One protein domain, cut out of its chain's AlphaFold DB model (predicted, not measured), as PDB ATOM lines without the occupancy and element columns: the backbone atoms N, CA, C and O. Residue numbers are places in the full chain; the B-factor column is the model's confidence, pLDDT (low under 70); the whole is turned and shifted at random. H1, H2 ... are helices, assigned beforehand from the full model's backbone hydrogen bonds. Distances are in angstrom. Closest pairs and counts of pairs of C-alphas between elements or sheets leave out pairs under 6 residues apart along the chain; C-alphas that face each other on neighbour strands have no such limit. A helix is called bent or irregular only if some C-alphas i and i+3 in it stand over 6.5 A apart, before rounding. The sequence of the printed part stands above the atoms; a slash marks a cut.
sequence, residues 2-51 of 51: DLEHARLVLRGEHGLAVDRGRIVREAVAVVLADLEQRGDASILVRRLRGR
ATOM      1  N   ASP A   2      28.427  40.647 126.168       89.12
ATOM      2  CA  ASP A   2      27.891  41.599 125.176       89.12
ATOM      3  C   ASP A   2      28.645  41.630 123.837       89.12
ATOM      4  O   ASP A   2      28.028  41.584 122.779       89.12
ATOM      5  N   LEU A   3      29.985  41.611 123.854       94.44
ATOM      6  CA  LEU A   3      30.780  41.599 122.613       94.44
ATOM      7  C   LEU A   3      30.621  40.311 121.799       94.44
ATOM      8  O   LEU A   3      30.742  40.334 120.578       94.44
ATOM      9  N   GLU A   4      30.376  39.185 122.467       95.75
ATOM     10  CA  GLU A   4      30.143  37.919 121.771       95.75
ATOM     11  C   GLU A   4      28.760  37.911 121.119       95.75
ATOM     12  O   GLU A   4      28.630  37.518 119.965       95.75
ATOM     13  N   HIS A   5      27.749  38.437 121.812       96.06
ATOM     14  CA  HIS A   5      26.431  38.646 121.226       96.06
ATOM     15  C   HIS A   5      26.499  39.587 120.014       96.06
ATOM     16  O   HIS A   5      26.009  39.238 118.945       96.06
ATOM     17  N   ALA A   6      27.181  40.732 120.136       96.44
ATOM     18  CA  ALA A   6      27.374  41.665 119.024       96.44
ATOM     19  C   ALA A   6      28.056  40.994 117.820       96.44
ATOM     20  O   ALA A   6      27.661  41.212 116.678       96.44
ATOM     21  N   ARG A   7      29.041  40.121 118.064       97.06
ATOM     22  CA  ARG A   7      29.695  39.330 117.015       97.06
ATOM     23  C   ARG A   7      28.723  38.388 116.299       97.06
ATOM     24  O   ARG A   7      28.790  38.263 115.078       97.06
ATOM     25  N   LEU A   8      27.840  37.717 117.042       97.12
ATOM     26  CA  LEU A   8      26.823  36.834 116.469       97.12
ATOM     27  C   LEU A   8      25.785  37.613 115.653       97.12
ATOM     28  O   LEU A   8      25.472  37.179 114.550       97.12
ATOM     29  N   VAL A   9      25.331  38.773 116.138       97.25
ATOM     30  CA  VAL A   9      24.433  39.684 115.403       97.25
ATOM     31  C   VAL A   9      25.084  40.150 114.101       97.25
ATOM     32  O   VAL A   9      24.512  39.977 113.029       97.25
ATOM     33  N   LEU A  10      26.330  40.634 114.158       97.69
ATOM     34  CA  LEU A  10      27.082  41.053 112.970       97.69
ATOM     35  C   LEU A  10      27.196  39.935 111.928       97.69
ATOM     36  O   LEU A  10      27.057  40.186 110.732       97.69
ATOM     37  N   ARG A  11      27.399  38.690 112.367       97.62
ATOM     38  CA  ARG A  11      27.463  37.544 111.458       97.62
ATOM     39  C   ARG A  11      26.092  37.137 110.915       97.62
ATOM     40  O   ARG A  11      26.003  36.823 109.734       97.62
ATOM     41  N   GLY A  12      25.069  37.088 111.763       98.25
ATOM     42  CA  GLY A  12      23.740  36.585 111.415       98.25
ATOM     43  C   GLY A  12      22.917  37.567 110.588       98.25
ATOM     44  O   GLY A  12      22.326  37.174 109.590       98.25
ATOM     45  N   GLU A  13      22.914  38.840 110.975       98.12
ATOM     46  CA  GLU A  13      22.072  39.872 110.357       98.12
ATOM     47  C   GLU A  13      22.795  40.634 109.245       98.12
ATOM     48  O   GLU A  13      22.169  41.077 108.285       98.12
ATOM     49  N   HIS A  14      24.121  40.765 109.345       97.31
ATOM     50  CA  HIS A  14      24.911  41.581 108.416       97.31
ATOM     51  C   HIS A  14      25.937  40.781 107.601       97.31
ATOM     52  O   HIS A  14      26.645  41.359 106.780       97.31
ATOM     53  N   GLY A  15      26.057  39.463 107.812       97.62
ATOM     54  CA  GLY A  15      27.023  38.616 107.098       97.62
ATOM     55  C   GLY A  15      28.495  38.932 107.403       97.62
ATOM     56  O   GLY A  15      29.391  38.455 106.708       97.62
ATOM     57  N   LEU A  16      28.774  39.728 108.440       97.75
ATOM     58  CA  LEU A  16      30.118  40.185 108.782       97.75
ATOM     59  C   LEU A  16      30.806  39.188 109.720       97.75
ATOM     60  O   LEU A  16      30.543  39.128 110.921       97.75
ATOM     61  N   ALA A  17      31.742  38.415 109.169       95.75
ATOM     62  CA  ALA A  17      32.602  37.528 109.945       95.75
ATOM     63  C   ALA A  17      33.773  38.314 110.561       95.75
ATOM     64  O   ALA A  17      34.820  38.495 109.940       95.75
ATOM     65  N   VAL A  18      33.590  38.787 111.793       96.44
ATOM     66  CA  VAL A  18      34.611  39.525 112.554       96.44
ATOM     67  C   VAL A  18      34.881  38.879 113.910       96.44
ATOM     68  O   VAL A  18      34.052  38.136 114.440       96.44
ATOM     69  N   ASP A  19      36.050  39.156 114.484       97.06
ATOM     70  CA  ASP A  19      36.380  38.795 115.861       97.06
ATOM     71  C   ASP A  19      36.037  39.925 116.852       97.06
ATOM     72  O   ASP A  19      35.796  41.075 116.473       97.06
ATOM     73  N   ARG A  20      36.028  39.599 118.150       96.50
ATOM     74  CA  ARG A  20      35.725  40.562 119.225       96.50
ATOM     75  C   ARG A  20      36.727  41.720 119.275       96.50
ATOM     76  O   ARG A  20      36.337  42.847 119.558       96.50
ATOM     77  N   GLY A  21      38.002  41.453 118.999       97.12
ATOM     78  CA  GLY A  21      39.057  42.462 119.004       97.12
ATOM     79  C   GLY A  21      38.882  43.480 117.882       97.12
ATOM     80  O   GLY A  21      39.090  44.669 118.109       97.12
ATOM     81  N   ARG A  22      38.436  43.047 116.697       97.06
ATOM     82  CA  ARG A  22      38.080  43.947 115.597       97.06
ATOM     83  C   ARG A  22      36.931  44.872 115.990       97.06
ATOM     84  O   ARG A  22      37.078  46.073 115.822       97.06
ATOM     85  N   ILE A  23      35.859  44.350 116.593       96.94
ATOM     86  CA  ILE A  23      34.729  45.173 117.074       96.94
ATOM     87  C   ILE A  23      35.211  46.258 118.047       96.94
ATOM     88  O   ILE A  23      34.854  47.424 117.902       96.94
ATOM     89  N   VAL A  24      36.056  45.890 119.016       97.81
ATOM     90  CA  VAL A  24      36.595  46.846 119.996       97.81
ATOM     91  C   VAL A  24      37.456  47.908 119.321       97.81
ATOM     92  O   VAL A  24      37.291  49.088 119.612       97.81
ATOM     93  N   ARG A  25      38.354  47.516 118.409       97.81
ATOM     94  CA  ARG A  25      39.217  48.473 117.700       97.81
ATOM     95  C   ARG A  25      38.410  49.458 116.858       97.81
ATOM     96  O   ARG A  25      38.697  50.647 116.931       97.81
ATOM     97  N   GLU A  26      37.391  48.997 116.135       98.00
ATOM     98  CA  GLU A  26      36.507  49.882 115.361       98.00
ATOM     99  C   GLU A  26      35.729  50.835 116.277       98.00
ATOM    100  O   GLU A  26      35.690  52.036 116.029       98.00
ATOM    101  N   ALA A  27      35.172  50.337 117.386       97.19
ATOM    102  CA  ALA A  27      34.467  51.184 118.346       97.19
ATOM    103  C   ALA A  27      35.384  52.265 118.947       97.19
ATOM    104  O   ALA A  27      34.977  53.420 119.075       97.19
ATOM    105  N   VAL A  28      36.631  51.913 119.280       97.94
ATOM    106  CA  VAL A  28      37.633  52.871 119.766       97.94
ATOM    107  C   VAL A  28      37.988  53.883 118.680       97.94
ATOM    108  O   VAL A  28      37.981  55.078 118.959       97.94
ATOM    109  N   ALA A  29      38.245  53.436 117.448       98.44
ATOM    110  CA  ALA A  29      38.562  54.321 116.330       98.44
ATOM    111  C   ALA A  29      37.439  55.341 116.075       98.44
ATOM    112  O   ALA A  29      37.719  56.529 115.944       98.44
ATOM    113  N   VAL A  30      36.175  54.904 116.097       98.25
ATOM    114  CA  VAL A  30      35.004  55.786 115.953       98.25
ATOM    115  C   VAL A  30      34.964  56.849 117.051       98.25
ATOM    116  O   VAL A  30      34.746  58.024 116.766       98.25
ATOM    117  N   VAL A  31      35.187  56.462 118.308       98.00
ATOM    118  CA  VAL A  31      35.141  57.397 119.441       98.00
ATOM    119  C   VAL A  31      36.319  58.378 119.421       98.00
ATOM    120  O   VAL A  31      36.136  59.550 119.743       98.00
ATOM    121  N   LEU A  32      37.514  57.925 119.033       98.38
ATOM    122  CA  LEU A  32      38.685  58.794 118.894       98.38
ATOM    123  C   LEU A  32      38.525  59.779 117.733       98.38
ATOM    124  O   LEU A  32      38.833  60.954 117.903       98.38
ATOM    125  N   ALA A  33      37.984  59.333 116.598       98.56
ATOM    126  CA  ALA A  33      37.680  60.214 115.475       98.56
ATOM    127  C   ALA A  33      36.630  61.273 115.854       98.56
ATOM    128  O   ALA A  33      36.778  62.442 115.508       98.56
ATOM    129  N   ASP A  34      35.594  60.897 116.613       98.62
ATOM    130  CA  ASP A  34      34.604  61.852 117.129       98.62
ATOM    131  C   ASP A  34      35.241  62.885 118.073       98.62
ATOM    132  O   ASP A  34      34.926  64.074 117.992       98.62
ATOM    133  N   LEU A  35      36.170  62.453 118.935       98.56
ATOM    134  CA  LEU A  35      36.940  63.358 119.789       98.56
ATOM    135  C   LEU A  35      37.791  64.329 118.968       98.56
ATOM    136  O   LEU A  35      37.760  65.526 119.237       98.56
ATOM    137  N   GLU A  36      38.525  63.837 117.974       98.56
ATOM    138  CA  GLU A  36      39.376  64.669 117.120       98.56
ATOM    139  C   GLU A  36      38.555  65.709 116.344       98.56
ATOM    140  O   GLU A  36      38.920  66.882 116.292       98.56
ATOM    141  N   GLN A  37      37.406  65.307 115.798       98.56
ATOM    142  CA  GLN A  37      36.562  66.182 114.982       98.56
ATOM    143  C   GLN A  37      35.752  67.193 115.798       98.56
ATOM    144  O   GLN A  37      35.462  68.283 115.306       98.56
ATOM    145  N   ARG A  38      35.321  66.832 117.014       98.12
ATOM    146  CA  ARG A  38      34.337  67.619 117.785       98.12
ATOM    147  C   ARG A  38      34.869  68.171 119.100       98.12
ATOM    148  O   ARG A  38      34.173  68.959 119.743       98.12
ATOM    149  N   GLY A  39      36.057  67.746 119.524       97.88
ATOM    150  CA  GLY A  39      36.688  68.160 120.771       97.88
ATOM    151  C   GLY A  39      35.750  68.013 121.969       97.88
ATOM    152  O   GLY A  39      35.234  66.929 122.261       97.88
ATOM    153  N   ASP A  40      35.482  69.132 122.640       97.06
ATOM    154  CA  ASP A  40      34.655  69.209 123.847       97.06
ATOM    155  C   ASP A  40      33.204  68.744 123.675       97.06
ATOM    156  O   ASP A  40      32.561  68.363 124.657       97.06
ATOM    157  N   ALA A  41      32.680  68.780 122.450       96.75
ATOM    158  CA  ALA A  41      31.319  68.353 122.141       96.75
ATOM    159  C   ALA A  41      31.208  66.843 121.858       96.75
ATOM    160  O   ALA A  41      30.094  66.333 121.696       96.75
ATOM    161  N   SER A  42      32.337  66.127 121.795       98.19
ATOM    162  CA  SER A  42      32.378  64.693 121.499       98.19
ATOM    163  C   SER A  42      31.609  63.854 122.518       98.19
ATOM    164  O   SER A  42      31.455  64.207 123.697       98.19
ATOM    165  N   ILE A  43      31.132  62.691 122.075       96.44
ATOM    166  CA  ILE A  43      30.432  61.750 122.950       96.44
ATOM    167  C   ILE A  43      31.326  61.276 124.098       96.44
ATOM    168  O   ILE A  43      30.832  61.077 125.211       96.44
ATOM    169  N   LEU A  44      32.633  61.138 123.846       97.19
ATOM    170  CA  LEU A  44      33.606  60.724 124.850       97.19
ATOM    171  C   LEU A  44      33.684  61.742 125.987       97.19
ATOM    172  O   LEU A  44      33.482  61.381 127.146       97.19
ATOM    173  N   VAL A  45      33.901  63.017 125.657       97.75
ATOM    174  CA  VAL A  45      33.994  64.090 126.654       97.75
ATOM    175  C   VAL A  45      32.682  64.236 127.422       97.75
ATOM    176  O   VAL A  45      32.692  64.301 128.650       97.75
ATOM    177  N   ARG A  46      31.532  64.215 126.735       96.06
ATOM    178  CA  ARG A  46      30.211  64.302 127.384       96.06
ATOM    179  C   ARG A  46      29.968  63.172 128.382       96.06
ATOM    180  O   ARG A  46      29.444  63.427 129.462       96.06
ATOM    181  N   ARG A  47      30.337  61.933 128.036       95.62
ATOM    182  CA  ARG A  47      30.178  60.781 128.936       95.62
ATOM    183  C   ARG A  47      31.117  60.850 130.138       95.62
ATOM    184  O   ARG A  47      30.690  60.508 131.233       95.62
ATOM    185  N   LEU A  48      32.360  61.288 129.942       96.31
ATOM    186  CA  LEU A  48      33.349  61.378 131.022       96.31
ATOM    187  C   LEU A  48      33.113  62.566 131.964       96.31
ATOM    188  O   LEU A  48      33.486  62.479 133.124       96.31
ATOM    189  N   ARG A  49      32.464  63.646 131.506       95.44
ATOM    190  CA  ARG A  49      32.055  64.783 132.358       95.44
ATOM    191  C   ARG A  49      30.865  64.477 133.278       95.44
ATOM    192  O   ARG A  49      30.669  65.181 134.258       95.44
ATOM    193  N   GLY A  50      30.042  63.489 132.927       80.56
ATOM    194  CA  GLY A  50      28.841  63.086 133.671       80.56
ATOM    195  C   GLY A  50      29.053  61.887 134.599       80.56
ATOM    196  O   GLY A  50      28.082  61.201 134.919       80.56
ATOM    197  N   ARG A  51      30.303  61.605 134.973       55.44
ATOM    198  CA  ARG A  51      30.687  60.604 135.967       55.44
ATOM    199  C   ARG A  51      31.522  61.248 137.064       55.44
ATOM    200  O   ARG A  51      32.264  62.196 136.735       55.44
TER     201      ARG A  51
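AT A GLANCE: This is residues 2 to 51 of the 51 residues of an uncharacterized protein of Streptomyces griseoaurantiacus M045 (UniProt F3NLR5). The model is an open bracket: the long helix H2 is its bar, H1 is set crosswise at the first end of H2, and the short helix H3 is set crosswise at its other end, after the chain folds back there. H1 and H3 have no contact with each other, and residues 25 to 30 of H2 stand free between the two ends. The printed part has 50 residues with three named helices, H1, H2 and H3 in that order along the chain, and no named strand; the class is all helix. The whole is loose, with a radius of gyration of the C-alphas of 13.6 A, and elongated, with spans of 36 by 22 by 17 A.

IN THESE COORDINATES: H2, the longest helix, covers residues 20 to 41 and measures 28.3 A from first to last C-alpha. Its C-alpha 20 is at (35.725, 40.562, 119.225) and its C-alpha 41 at (31.319, 68.353, 122.141). H2 has a kink of 60 degrees near residue 35. It is irregular, with C-alphas 37 and 40 lying 9.6 A apart, and its line is a rough one. H1, residues 2 to 14, is 17.0 A long and begins with C-alpha 2 at (27.891, 41.599, 125.176). H3, residues 43 to 49, is 10.0 A long and ends with C-alpha 49 at (32.055, 64.783, 132.358).

HOW THE PARTS SIT: H2 touches both other helices, each with a part of its length. With residues 20 to 23 alone it touches residues 3 to 7 of H1; the closest C-alphas are those of Leu 3 and Arg 20, 6.1 A apart. The lines of H1 and H2 are about perpendicular, at 83 degrees. With residues 31 to 40 alone H2 touches H3; the closest C-alphas are those of Val 31 and Leu 44, 6.5 A apart. The lines of H2 and H3 are about perpendicular too, at 74 degrees. H1 and H3 are apart. In H1 and H3 every O i to N i+4 pair is within hydrogen-bond range; in H2 16 of 18 are.

THE WHOLE: The two C-alphas farthest apart are those of Gly 15 and Arg 49, at 36.7 A. The first and last printed C-alphas, those of Asp 2 and Arg 51, are 22.0 A apart. The printed part has no cut and ends at residue 51, the chain's last residue. Both links are tight: 5 residues between H1 and H2, and 1 residue, Ser 42, between H2 and H3. The mean pLDDT of the printed part is 96.0, and one residue, Arg 51, is under 70.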